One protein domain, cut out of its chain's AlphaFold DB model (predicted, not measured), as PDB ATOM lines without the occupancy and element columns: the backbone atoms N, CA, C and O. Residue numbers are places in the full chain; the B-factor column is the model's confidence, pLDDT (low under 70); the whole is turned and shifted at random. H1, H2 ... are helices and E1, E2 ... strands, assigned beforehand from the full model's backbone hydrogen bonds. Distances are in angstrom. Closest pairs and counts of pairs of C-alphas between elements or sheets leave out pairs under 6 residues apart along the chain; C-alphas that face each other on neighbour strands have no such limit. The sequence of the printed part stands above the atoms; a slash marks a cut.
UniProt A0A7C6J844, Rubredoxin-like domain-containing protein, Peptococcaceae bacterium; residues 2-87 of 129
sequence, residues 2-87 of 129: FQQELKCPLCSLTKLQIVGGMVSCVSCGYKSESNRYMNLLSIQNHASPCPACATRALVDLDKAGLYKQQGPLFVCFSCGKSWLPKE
ATOM      1  N   PHE A   2     124.553 111.805  71.106       35.81
ATOM      2  CA  PHE A   2     124.032 113.026  71.728       35.81
ATOM      3  C   PHE A   2     125.215 113.916  72.115       35.81
ATOM      4  O   PHE A   2     125.995 113.534  72.981       35.81
ATOM      5  N   GLN A   3     125.371 115.067  71.456       44.50
ATOM      6  CA  GLN A   3     126.313 116.095  71.899       44.50
ATOM      7  C   GLN A   3     125.806 116.637  73.236       44.50
ATOM      8  O   GLN A   3     124.747 117.268  73.300       44.50
ATOM      9  N   GLN A   4     126.523 116.333  74.316       55.91
ATOM     10  CA  GLN A   4     126.292 117.000  75.588       55.91
ATOM     11  C   GLN A   4     126.862 118.420  75.476       55.91
ATOM     12  O   GLN A   4     127.744 118.695  74.673       55.91
ATOM     13  N   GLU A   5     126.326 119.366  76.235       65.06
ATOM     14  CA  GLU A   5     126.787 120.752  76.193       65.06
ATOM     15  C   GLU A   5     127.049 121.237  77.611       65.06
ATOM     16  O   GLU A   5     126.365 120.827  78.550       65.06
ATOM     17  N   LEU A   6     127.993 122.166  77.756       74.56
ATOM     18  CA  LEU A   6     128.230 122.912  78.993       74.56
ATOM     19  C   LEU A   6     127.039 123.831  79.304       74.56
ATOM     20  O   LEU A   6     127.043 125.030  79.021       74.56
ATOM     21  N   LYS A   7     125.982 123.244  79.861       80.94
ATOM     22  CA  LYS A   7     124.732 123.910  80.228       80.94
ATOM     23  C   LYS A   7     124.514 123.866  81.732       80.94
ATOM     24  O   LYS A   7     124.880 122.912  82.420       80.94
ATOM     25  N   CYS A   8     123.887 124.914  82.251       82.56
ATOM     26  CA  CYS A   8     123.413 124.920  83.624       82.56
ATOM     27  C   CYS A   8     122.354 123.819  83.812       82.56
ATOM     28  O   CYS A   8     121.407 123.776  83.029       82.56
ATOM     29  N   PRO A   9     122.450 122.979  84.858       82.38
ATOM     30  CA  PRO A   9     121.500 121.890  85.079       82.38
ATOM     31  C   PRO A   9     120.114 122.392  85.508       82.38
ATOM     32  O   PRO A   9     119.150 121.644  85.417       82.38
ATOM     33  N   LEU A  10     120.003 123.646  85.970       84.44
ATOM     34  CA  LEU A  10     118.727 124.245  86.369       84.44
ATOM     35  C   LEU A  10     118.017 124.964  85.220       84.44
ATOM     36  O   LEU A  10     116.825 124.770  85.020       84.44
ATOM     37  N   CYS A  11     118.724 125.825  84.482       84.56
ATOM     38  CA  CYS A  11     118.098 126.703  83.486       84.56
ATOM     39  C   CYS A  11     118.496 126.391  82.039       84.56
ATOM     40  O   CYS A  11     118.095 127.116  81.134       84.56
ATOM     41  N   SER A  12     119.321 125.365  81.805       82.56
ATOM     42  CA  SER A  12     119.779 124.919  80.478       82.56
ATOM     43  C   SER A  12     120.527 125.968  79.641       82.56
ATOM     44  O   SER A  12     120.804 125.744  78.463       82.56
ATOM     45  N   LEU A  13     120.896 127.105  80.242       82.75
ATOM     46  CA  LEU A  13     121.677 128.165  79.603       82.75
ATOM     47  C   LEU A  13     123.178 127.872  79.703       82.75
ATOM     48  O   LEU A  13     123.648 127.306  80.688       82.75
ATOM     49  N   THR A  14     123.943 128.327  78.711       77.62
ATOM     50  CA  THR A  14     125.408 128.165  78.616       77.62
ATOM     51  C   THR A  14     126.197 129.273  79.328       77.62
ATOM     52  O   THR A  14     127.416 129.359  79.202       77.62
ATOM     53  N   LYS A  15     125.525 130.139  80.100       80.88
ATOM     54  CA  LYS A  15     126.141 131.249  80.850       80.88
ATOM     55  C   LYS A  15     126.731 130.769  82.181       80.88
ATOM     56  O   LYS A  15     126.290 131.190  83.254       80.88
ATOM     57  N   LEU A  16     127.677 129.837  82.097       85.25
ATOM     58  CA  LEU A  16     128.422 129.307  83.235       85.25
ATOM     59  C   LEU A  16     129.759 130.036  83.386       85.25
ATOM     60  O   LEU A  16     130.448 130.304  82.408       85.25
ATOM     61  N   GLN A  17     130.122 130.336  84.626       86.69
ATOM     62  CA  GLN A  17     131.416 130.869  85.023       86.69
ATOM     63  C   GLN A  17     132.104 129.870  85.940       86.69
ATOM     64  O   GLN A  17     131.488 129.337  86.864       86.69
ATOM     65  N   ILE A  18     133.386 129.644  85.683       87.88
ATOM     66  CA  ILE A  18     134.230 128.754  86.467       87.88
ATOM     67  C   ILE A  18     135.292 129.620  87.121       87.88
ATOM     68  O   ILE A  18     136.094 130.232  86.423       87.88
ATOM     69  N   VAL A  19     135.293 129.694  88.448       84.25
ATOM     70  CA  VAL A  19     136.270 130.484  89.205       84.25
ATOM     71  C   VAL A  19     136.582 129.758  90.506       84.25
ATOM     72  O   VAL A  19     135.669 129.371  91.232       84.25
ATOM     73  N   GLY A  20     137.871 129.571  90.804       81.75
ATOM     74  CA  GLY A  20     138.323 129.062  92.104       81.75
ATOM     75  C   GLY A  20     137.722 127.709  92.507       81.75
ATOM     76  O   GLY A  20     137.376 127.517  93.666       81.75
ATOM     77  N   GLY A  21     137.551 126.786  91.560       84.12
ATOM     78  CA  GLY A  21     136.996 125.455  91.817       84.12
ATOM     79  C   GLY A  21     135.477 125.424  92.001       84.12
ATOM     80  O   GLY A  21     134.940 124.404  92.432       84.12
ATOM     81  N   MET A  22     134.780 126.511  91.665       88.50
ATOM     82  CA  MET A  22     133.324 126.573  91.641       88.50
ATOM     83  C   MET A  22     132.805 126.886  90.242       88.50
ATOM     84  O   MET A  22     133.357 127.714  89.517       88.50
ATOM     85  N   VAL A  23     131.686 126.253  89.901       88.44
ATOM     86  CA  VAL A  23     130.884 126.522  88.712       88.44
ATOM     87  C   VAL A  23     129.644 127.281  89.153       88.44
ATOM     88  O   VAL A  23     128.880 126.810  89.997       88.44
ATOM     89  N   SER A  24     129.427 128.455  88.570       89.62
ATOM     90  CA  SER A  24     128.256 129.280  88.839       89.62
ATOM     91  C   SER A  24     127.533 129.665  87.554       89.62
ATOM     92  O   SER A  24     128.160 129.892  86.526       89.62
ATOM     93  N   CYS A  25     126.202 129.719  87.580       89.56
ATOM     94  CA  CYS A  25     125.414 130.229  86.465       89.56
ATOM     95  C   CYS A  25     125.010 131.675  86.729       89.56
ATOM     96  O   CYS A  25     124.308 131.960  87.698       89.56
ATOM     97  N   VAL A  26     125.387 132.571  85.819       87.25
ATOM     98  CA  VAL A  26     125.088 134.009  85.932       87.25
ATOM     99  C   VAL A  26     123.588 134.286  85.794       87.25
ATOM    100  O   VAL A  26     123.089 135.269  86.323       87.25
ATOM    101  N   SER A  27     122.849 133.426  85.089       87.25
ATOM    102  CA  SER A  27     121.432 133.662  84.792       87.25
ATOM    103  C   SER A  27     120.479 133.257  85.908       87.25
ATOM    104  O   SER A  27     119.537 133.988  86.180       87.25
ATOM    105  N   CYS A  28     120.689 132.097  86.531       87.56
ATOM    106  CA  CYS A  28     119.780 131.567  87.556       87.56
ATOM    107  C   CYS A  28     120.394 131.529  88.961       87.56
ATOM    108  O   CYS A  28     119.717 131.144  89.908       87.56
ATOM    109  N   GLY A  29     121.679 131.875  89.105       85.50
ATOM    110  CA  GLY A  29     122.377 131.843  90.390       85.50
ATOM    111  C   GLY A  29     122.778 130.444  90.867       85.50
ATOM    112  O   GLY A  29     123.210 130.310  92.010       85.50
ATOM    113  N   TYR A  30     122.670 129.409  90.020       88.00
ATOM    114  CA  TYR A  30     123.171 128.065  90.334       88.00
ATOM    115  C   TYR A  30     124.635 128.127  90.769       88.00
ATOM    116  O   TYR A  30     125.429 128.805  90.122       88.00
ATOM    117  N   LYS A  31     124.994 127.390  91.821       90.88
ATOM    118  CA  LYS A  31     126.373 127.227  92.288       90.88
ATOM    119  C   LYS A  31     126.624 125.764  92.618       90.88
ATOM    120  O   LYS A  31     125.808 125.124  93.276       90.88
ATOM    121  N   SER A  32     127.757 125.251  92.171       90.88
ATOM    122  CA  SER A  32     128.248 123.924  92.524       90.88
ATOM    123  C   SER A  32     129.763 123.937  92.566       90.88
ATOM    124  O   SER A  32     130.412 124.690  91.844       90.88
ATOM    125  N   GLU A  33     130.335 123.050  93.365       92.00
ATOM    126  CA  GLU A  33     131.741 122.699  93.232       92.00
ATOM    127  C   GLU A  33     132.015 122.129  91.841       92.00
ATOM    128  O   GLU A  33     131.197 121.391  91.272       92.00
ATOM    129  N   SER A  34     133.191 122.446  91.317       89.56
ATOM    130  CA  SER A  34     133.656 122.002  90.011       89.56
ATOM    131  C   SER A  34     133.748 120.490  89.892       89.56
ATOM    132  O   SER A  34     133.269 119.940  88.907       89.56
ATOM    133  N   ASN A  35     134.266 119.803  90.913       88.88
ATOM    134  CA  ASN A  35     134.348 118.340  90.909       88.88
ATOM    135  C   ASN A  35     132.958 117.703  90.831       88.88
ATOM    136  O   ASN A  35     132.728 116.780  90.053       88.88
ATOM    137  N   ARG A  36     131.999 118.237  91.597       90.25
ATOM    138  CA  ARG A  36     130.612 117.772  91.563       90.25
ATOM    139  C   ARG A  36     129.980 118.012  90.193       90.25
ATOM    140  O   ARG A  36     129.292 117.134  89.689       90.25
ATOM    141  N   TYR A  37     130.243 119.162  89.577       88.62
ATOM    142  CA  TYR A  37     129.732 119.477  88.245       88.62
ATOM    143  C   TYR A  37     130.356 118.599  87.147       88.62
ATOM    144  O   TYR A  37     129.643 118.084  86.292       88.62
ATOM    145  N   MET A  38     131.664 118.343  87.211       89.00
ATOM    146  CA  MET A  38     132.338 117.399  86.316       89.00
ATOM    147  C   MET A  38     131.769 115.982  86.450       89.00
ATOM    148  O   MET A  38     131.536 115.328  85.437       89.00
ATOM    149  N   ASN A  39     131.479 115.541  87.679       90.19
ATOM    150  CA  ASN A  39     130.837 114.249  87.930       90.19
ATOM    151  C   ASN A  39     129.419 114.181  87.348       90.19
ATOM    152  O   ASN A  39     129.047 113.157  86.784       90.19
ATOM    153  N   LEU A  40     128.640 115.266  87.434       87.81
ATOM    154  CA  LEU A  40     127.309 115.338  86.815       87.81
ATOM    155  C   LEU A  40     127.371 115.160  85.292       87.81
ATOM    156  O   LEU A  40     126.484 114.541  84.713       87.81
ATOM    157  N   LEU A  41     128.423 115.675  84.654       84.94
ATOM    158  CA  LEU A  41     128.661 115.513  83.219       84.94
ATOM    159  C   LEU A  41     129.423 114.220  82.873       84.94
ATOM    160  O   LEU A  41     129.649 113.949  81.703       84.94
ATOM    161  N   SER A  42     129.818 113.411  83.863       87.75
ATOM    162  CA  SER A  42     130.666 112.220  83.681       87.75
ATOM    163  C   SER A  42     132.002 112.491  82.966       87.75
ATOM    164  O   SER A  42     132.548 111.611  82.302       87.75
ATOM    165  N   ILE A  43     132.561 113.699  83.111       87.56
ATOM    166  CA  ILE A  43     133.783 114.124  82.401       87.56
ATOM    167  C   ILE A  43     135.061 114.016  83.236       87.56
ATOM    168  O   ILE A  43     136.139 114.356  82.747       87.56
ATOM    169  N   GLN A  44     134.992 113.526  84.480       85.44
ATOM    170  CA  GLN A  44     136.175 113.441  85.349       85.44
ATOM    171  C   GLN A  44     137.292 112.555  84.778       85.44
ATOM    172  O   GLN A  44     138.469 112.816  85.013       85.44
ATOM    173  N   ASN A  45     136.941 111.555  83.965       86.06
ATOM    174  CA  ASN A  45     137.908 110.652  83.338       86.06
ATOM    175  C   ASN A  45     138.712 111.322  82.212       86.06
ATOM    176  O   ASN A  45     139.782 110.840  81.848       86.06
ATOM    177  N   HIS A  46     138.230 112.453  81.693       86.44
ATOM    178  CA  HIS A  46     138.911 113.254  80.677       86.44
ATOM    179  C   HIS A  46     139.786 114.360  81.294       86.44
ATOM    180  O   HIS A  46     140.353 115.181  80.571       86.44
ATOM    181  N   ALA A  47     139.910 114.392  82.627       89.12
ATOM    182  CA  ALA A  47     140.670 115.408  83.338       89.12
ATOM    183  C   ALA A  47     142.187 115.157  83.281       89.12
ATOM    184  O   ALA A  47     142.716 114.138  83.748       89.12
ATOM    185  N   SER A  48     142.891 116.159  82.772       89.94
ATOM    186  CA  SER A  48     144.345 116.259  82.698       89.94
ATOM    187  C   SER A  48     144.870 117.332  83.666       89.94
ATOM    188  O   SER A  48     144.101 118.184  84.135       89.94
ATOM    189  N   PRO A  49     146.170 117.311  84.011       90.69
ATOM    190  CA  PRO A  49     146.806 118.392  84.757       90.69
ATOM    191  C   PRO A  49     146.698 119.722  84.007       90.69
ATOM    192  O   PRO A  49     147.002 119.804  82.819       90.69
ATOM    193  N   CYS A  50     146.264 120.773  84.698       90.38
ATOM    194  CA  CYS A  50     146.207 122.109  84.126       90.38
ATOM    195  C   CYS A  50     147.607 122.747  84.104       90.38
ATOM    196  O   CYS A  50     148.228 122.826  85.164       90.38
ATOM    197  N   PRO A  51     148.079 123.289  82.968       87.44
ATOM    198  CA  PRO A  51     149.385 123.950  82.887       87.44
ATOM    199  C   PRO A  51     149.470 125.196  83.784       87.44
ATOM    200  O   PRO A  51     150.515 125.505  84.336       87.44
ATOM    201  N   ALA A  52     148.346 125.884  84.015       88.94
ATOM    202  CA  ALA A  52     148.332 127.136  84.768       88.94
ATOM    203  C   ALA A  52     148.232 126.986  86.294       88.94
ATOM    204  O   ALA A  52     148.576 127.922  87.009       88.94
ATOM    205  N   CYS A  53     147.692 125.874  86.801       89.62
ATOM    206  CA  CYS A  53     147.487 125.681  88.244       89.62
ATOM    207  C   CYS A  53     147.920 124.306  88.765       89.62
ATOM    208  O   CYS A  53     147.734 124.031  89.945       89.62
ATOM    209  N   ALA A  54     148.462 123.436  87.907       87.50
ATOM    210  CA  ALA A  54     148.844 122.046  88.178       87.50
ATOM    211  C   ALA A  54     147.707 121.104  88.635       87.50
ATOM    212  O   ALA A  54     147.869 119.885  88.588       87.50
ATOM    213  N   THR A  55     146.532 121.623  89.004       89.31
ATOM    214  CA  THR A  55     145.373 120.814  89.394       89.31
ATOM    215  C   THR A  55     144.876 119.959  88.232       89.31
ATOM    216  O   THR A  55     144.735 120.435  87.100       89.31
ATOM    217  N   ARG A  56     144.541 118.695  88.514       90.38
ATOM    218  CA  ARG A  56     143.991 117.740  87.542       90.38
ATOM    219  C   ARG A  56     142.508 117.997  87.259       90.38
ATOM    220  O   ARG A  56     141.641 117.219  87.635       90.38
ATOM    221  N   ALA A  57     142.235 119.131  86.625       91.44
ATOM    222  CA  ALA A  57     140.891 119.616  86.323       91.44
ATOM    223  C   ALA A  57     140.787 120.248  84.924       91.44
ATOM    224  O   ALA A  57     139.829 120.965  84.651       91.44
ATOM    225  N   LEU A  58     141.785 120.054  84.055       93.25
ATOM    226  CA  LEU A  58     141.736 120.496  82.662       93.25
ATOM    227  C   LEU A  58     141.024 119.445  81.816       93.25
ATOM    228  O   LEU A  58     141.480 118.309  81.759       93.25
ATOM    229  N   VAL A  59     139.940 119.816  81.149       91.88
ATOM    230  CA  VAL A  59     139.168 118.903  80.302       91.88
ATOM    231  C   VAL A  59     139.279 119.342  78.850       91.88
ATOM    232  O   VAL A  59     139.068 120.515  78.544       91.88
ATOM    233  N   ASP A  60     139.589 118.388  77.975       91.06
ATOM    234  CA  ASP A  60     139.366 118.512  76.534       91.06
ATOM    235  C   ASP A  60     137.880 118.255  76.258       91.06
ATOM    236  O   ASP A  60     137.373 117.148  76.460       91.06
ATOM    237  N   LEU A  61     137.177 119.303  75.836       88.25
ATOM    238  CA  LEU A  61     135.747 119.255  75.582       88.25
ATOM    239  C   LEU A  61     135.398 118.391  74.369       88.25
ATOM    240  O   LEU A  61     134.297 117.857  74.338       88.25
ATOM    241  N   ASP A  62     136.284 118.218  73.390       88.19
ATOM    242  CA  ASP A  62     136.014 117.375  72.220       88.19
ATOM    243  C   ASP A  62     136.086 115.902  72.604       88.19
ATOM    244  O   ASP A  62     135.139 115.149  72.371       88.19
ATOM    245  N   LYS A  63     137.126 115.519  73.355       86.62
ATOM    246  CA  LYS A  63     137.226 114.169  73.935       86.62
ATOM    247  C   LYS A  63     136.078 113.843  74.887       86.62
ATOM    248  O   LYS A  63     135.700 112.681  74.997       86.62
ATOM    249  N   ALA A  64     135.544 114.851  75.572       85.19
ATOM    250  CA  ALA A  64     134.388 114.714  76.448       85.19
ATOM    251  C   ALA A  64     133.033 114.758  75.705       85.19
ATOM    252  O   ALA A  64     131.993 114.633  76.343       85.19
ATOM    253  N   GLY A  65     133.011 114.963  74.381       83.56
ATOM    254  CA  GLY A  65     131.771 115.074  73.602       83.56
ATOM    255  C   GLY A  65     130.958 116.347  73.881       83.56
ATOM    256  O   GLY A  65     129.753 116.375  73.623       83.56
ATOM    257  N   LEU A  66     131.615 117.380  74.418       81.62
ATOM    258  CA  LEU A  66     131.074 118.687  74.809       81.62
ATOM    259  C   LEU A  66     131.438 119.833  73.851       81.62
ATOM    260  O   LEU A  66     131.000 120.970  74.054       81.62
ATOM    261  N   TYR A  67     132.265 119.571  72.839       79.62
ATOM    262  CA  TYR A  67     132.779 120.601  71.941       79.62
ATOM    263  C   TYR A  67     131.830 120.900  70.777       79.62
ATOM    264  O   TYR A  67     131.294 120.006  70.122       79.62
ATOM    265  N   LYS A  68     131.645 122.194  70.493       70.94
ATOM    266  CA  LYS A  68     130.721 122.706  69.466       70.94
ATOM    267  C   LYS A  68     131.402 123.276  68.222       70.94
ATOM    268  O   LYS A  68     130.797 124.070  67.509       70.94
ATOM    269  N   GLN A  69     132.669 122.940  67.979       69.56
ATOM    270  CA  GLN A  69     133.464 123.505  66.873       69.56
ATOM    271  C   GLN A  69     133.611 125.043  66.895       69.56
ATOM    272  O   GLN A  69     134.186 125.623  65.976       69.56
ATOM    273  N   GLN A  70     133.143 125.708  67.955       72.00
ATOM    274  CA  GLN A  70     133.274 127.139  68.205       72.00
ATOM    275  C   GLN A  70     133.491 127.361  69.706       72.00
ATOM    276  O   GLN A  70     132.748 126.824  70.529       72.00
ATOM    277  N   GLY A  71     134.493 128.172  70.057       78.19
ATOM    278  CA  GLY A  71     134.836 128.501  71.442       78.19
ATOM    279  C   GLY A  71     136.040 127.721  71.993       78.19
ATOM    280  O   GLY A  71     136.820 127.159  71.221       78.19
ATOM    281  N   PRO A  72     136.240 127.737  73.323       80.62
ATOM    282  CA  PRO A  72     137.348 127.035  73.954       80.62
ATOM    283  C   PRO A  72     137.195 125.524  73.789       80.62
ATOM    284  O   PRO A  72     136.107 124.980  73.963       80.62
ATOM    285  N   LEU A  73     138.300 124.858  73.469       87.12
ATOM    286  CA  LEU A  73     138.393 123.402  73.409       87.12
ATOM    287  C   LEU A  73     138.832 122.827  74.753       87.12
ATOM    288  O   LEU A  73     138.345 121.782  75.169       87.12
ATOM    289  N   PHE A  74     139.719 123.530  75.454       90.69
ATOM    290  CA  PHE A  74     140.226 123.102  76.749       90.69
ATOM    291  C   PHE A  74     139.723 124.040  77.834       90.69
ATOM    292  O   PHE A  74     139.846 125.257  77.707       90.69
ATOM    293  N   VAL A  75     139.180 123.491  78.918       91.00
ATOM    294  CA  VAL A  75     138.676 124.284  80.047       91.00
ATOM    295  C   VAL A  75     139.158 123.685  81.355       91.00
ATOM    296  O   VAL A  75     138.980 122.495  81.614       91.00
ATOM    297  N   CYS A  76     139.780 124.509  82.197       92.62
ATOM    298  CA  CYS A  76     140.150 124.115  83.544       92.62
ATOM    299  C   CYS A  76     139.025 124.428  84.525       92.62
ATOM    300  O   CYS A  76     138.755 125.585  84.836       92.62
ATOM    301  N   PHE A  77     138.445 123.384  85.103       90.62
ATOM    302  CA  PHE A  77     137.402 123.493  86.115       90.62
ATOM    303  C   PHE A  77     137.931 123.952  87.486       90.62
ATOM    304  O   PHE A  77     137.149 124.348  88.343       90.62
ATOM    305  N   SER A  78     139.251 123.962  87.710       90.88
ATOM    306  CA  SER A  78     139.844 124.486  88.949       90.88
ATOM    307  C   SER A  78     140.094 125.991  88.873       90.88
ATOM    308  O   SER A  78     139.589 126.733  89.709       90.88
ATOM    309  N   CYS A  79     140.867 126.467  87.896       89.56
ATOM    310  CA  CYS A  79     141.239 127.884  87.824       89.56
ATOM    311  C   CYS A  79     140.359 128.712  86.880       89.56
ATOM    312  O   CYS A  79     140.482 129.933  86.869       89.56
ATOM    313  N   GLY A  80     139.495 128.076  86.085       88.06
ATOM    314  CA  GLY A  80     138.611 128.755  85.140       88.06
ATOM    315  C   GLY A  80     139.259 129.156  83.819       88.06
ATOM    316  O   GLY A  80     138.554 129.594  82.913       88.06
ATOM    317  N   LYS A  81     140.583 128.999  83.672       90.50
ATOM    318  CA  LYS A  81     141.252 129.272  82.396       90.50
ATOM    319  C   LYS A  81     140.747 128.332  81.308       90.50
ATOM    320  O   LYS A  81     140.483 127.153  81.556       90.50
ATOM    321  N   SER A  82     140.665 128.868  80.102       90.88
ATOM    322  CA  SER A  82     140.231 128.151  78.916       90.88
ATOM    323  C   SER A  82     141.133 128.476  77.739       90.88
ATOM    324  O   SER A  82     141.630 129.598  77.658       90.88
ATOM    325  N   TRP A  83     141.279 127.530  76.821       91.69
ATOM    326  CA  TRP A  83     142.116 127.670  75.639       91.69
ATOM    327  C   TRP A  83     141.365 127.239  74.387       91.69
ATOM    328  O   TRP A  83     140.616 126.256  74.381       91.69
ATOM    329  N   LEU A  84     141.582 127.985  73.313       90.25
ATOM    330  CA  LEU A  84     141.111 127.659  71.976       90.25
ATOM    331  C   LEU A  84     141.918 126.482  71.396       90.25
ATOM    332  O   LEU A  84     143.072 126.283  71.778       90.25
ATOM    333  N   PRO A  85     141.375 125.745  70.407       86.69
ATOM    334  CA  PRO A  85     142.093 124.643  69.758       86.69
ATOM    335  C   PRO A  85     143.491 125.009  69.242       86.69
ATOM    336  O   PRO A  85     144.395 124.190  69.252       86.69
ATOM    337  N   LYS A  86     143.669 126.253  68.785       87.12
ATOM    338  CA  LYS A  86     144.930 126.753  68.218       87.12
ATOM    339  C   LYS A  86     145.979 127.153  69.262       87.12
ATOM    340  O   LYS A  86     147.087 127.505  68.872       87.12
ATOM    341  N   GLU A  87     145.615 127.192  70.541       88.62
ATOM    342  CA  GLU A  87     146.468 127.683  71.635       88.62
ATOM    343  C   GLU A  87     147.144 126.547  72.405       88.62
ATOM    344  O   GLU A  87     148.075 126.795  73.170       88.62
TER     345      GLU A  87
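AT A GLANCE: This is residues 2 to 87 of the 129 residues of the protein "Rubredoxin-like domain-containing protein" of Peptococcaceae bacterium (UniProt A0A7C6J844). Two small three-stranded sheets, E1-E2-E3 and E4-E5-E6, with the short helix H1 between them along the chain, stand among loops in a rounded domain with little regular structure. Both are antiparallel meanders, each strand the neighbour of the one before. Of 86 printed residues, 29 are in named elements, class mixed; the whole is compact, radius of gyration of the C-alphas 11.8 A, spans 31 by 27 by 21 A.

HOW THE PARTS SIT: E1, residues 16 to 19, and E2, residues 22 to 25, form a hairpin; N 17 and O 24 are 2.8 A apart, within hydrogen-bond range. E2 and E3, residues 31 to 33, form another, N 23 to O 32 2.8 A. H1, residues 34 to 40, is on this sheet, height 7.8 A; the closest C-alphas of E2 and H1, Met 22 and Ser 34, are 4.9 A apart. Every O i to N i+4 pair in H1 is within range. H1 only grazes the sheet of E4, residues 47 to 49, E5, residues 56 to 60, and E6, residues 74 to 76. Hairpins E4-E5 and E5-E6 have N 48 to O 58 at 2.8 A and N 59 to O 75 at 2.9 A.

IN THESE COORDINATES: E1 begins at C-alpha 16 (128.422, 129.307, 83.235); E6 ends at C-alpha 76 (140.150, 124.115, 83.544). E5 is 12.0 A long.

THE WHOLE: The printed part has no cut. The E5 to E6 link is long. Residues 2 to 5 and 69 have pLDDT under 70.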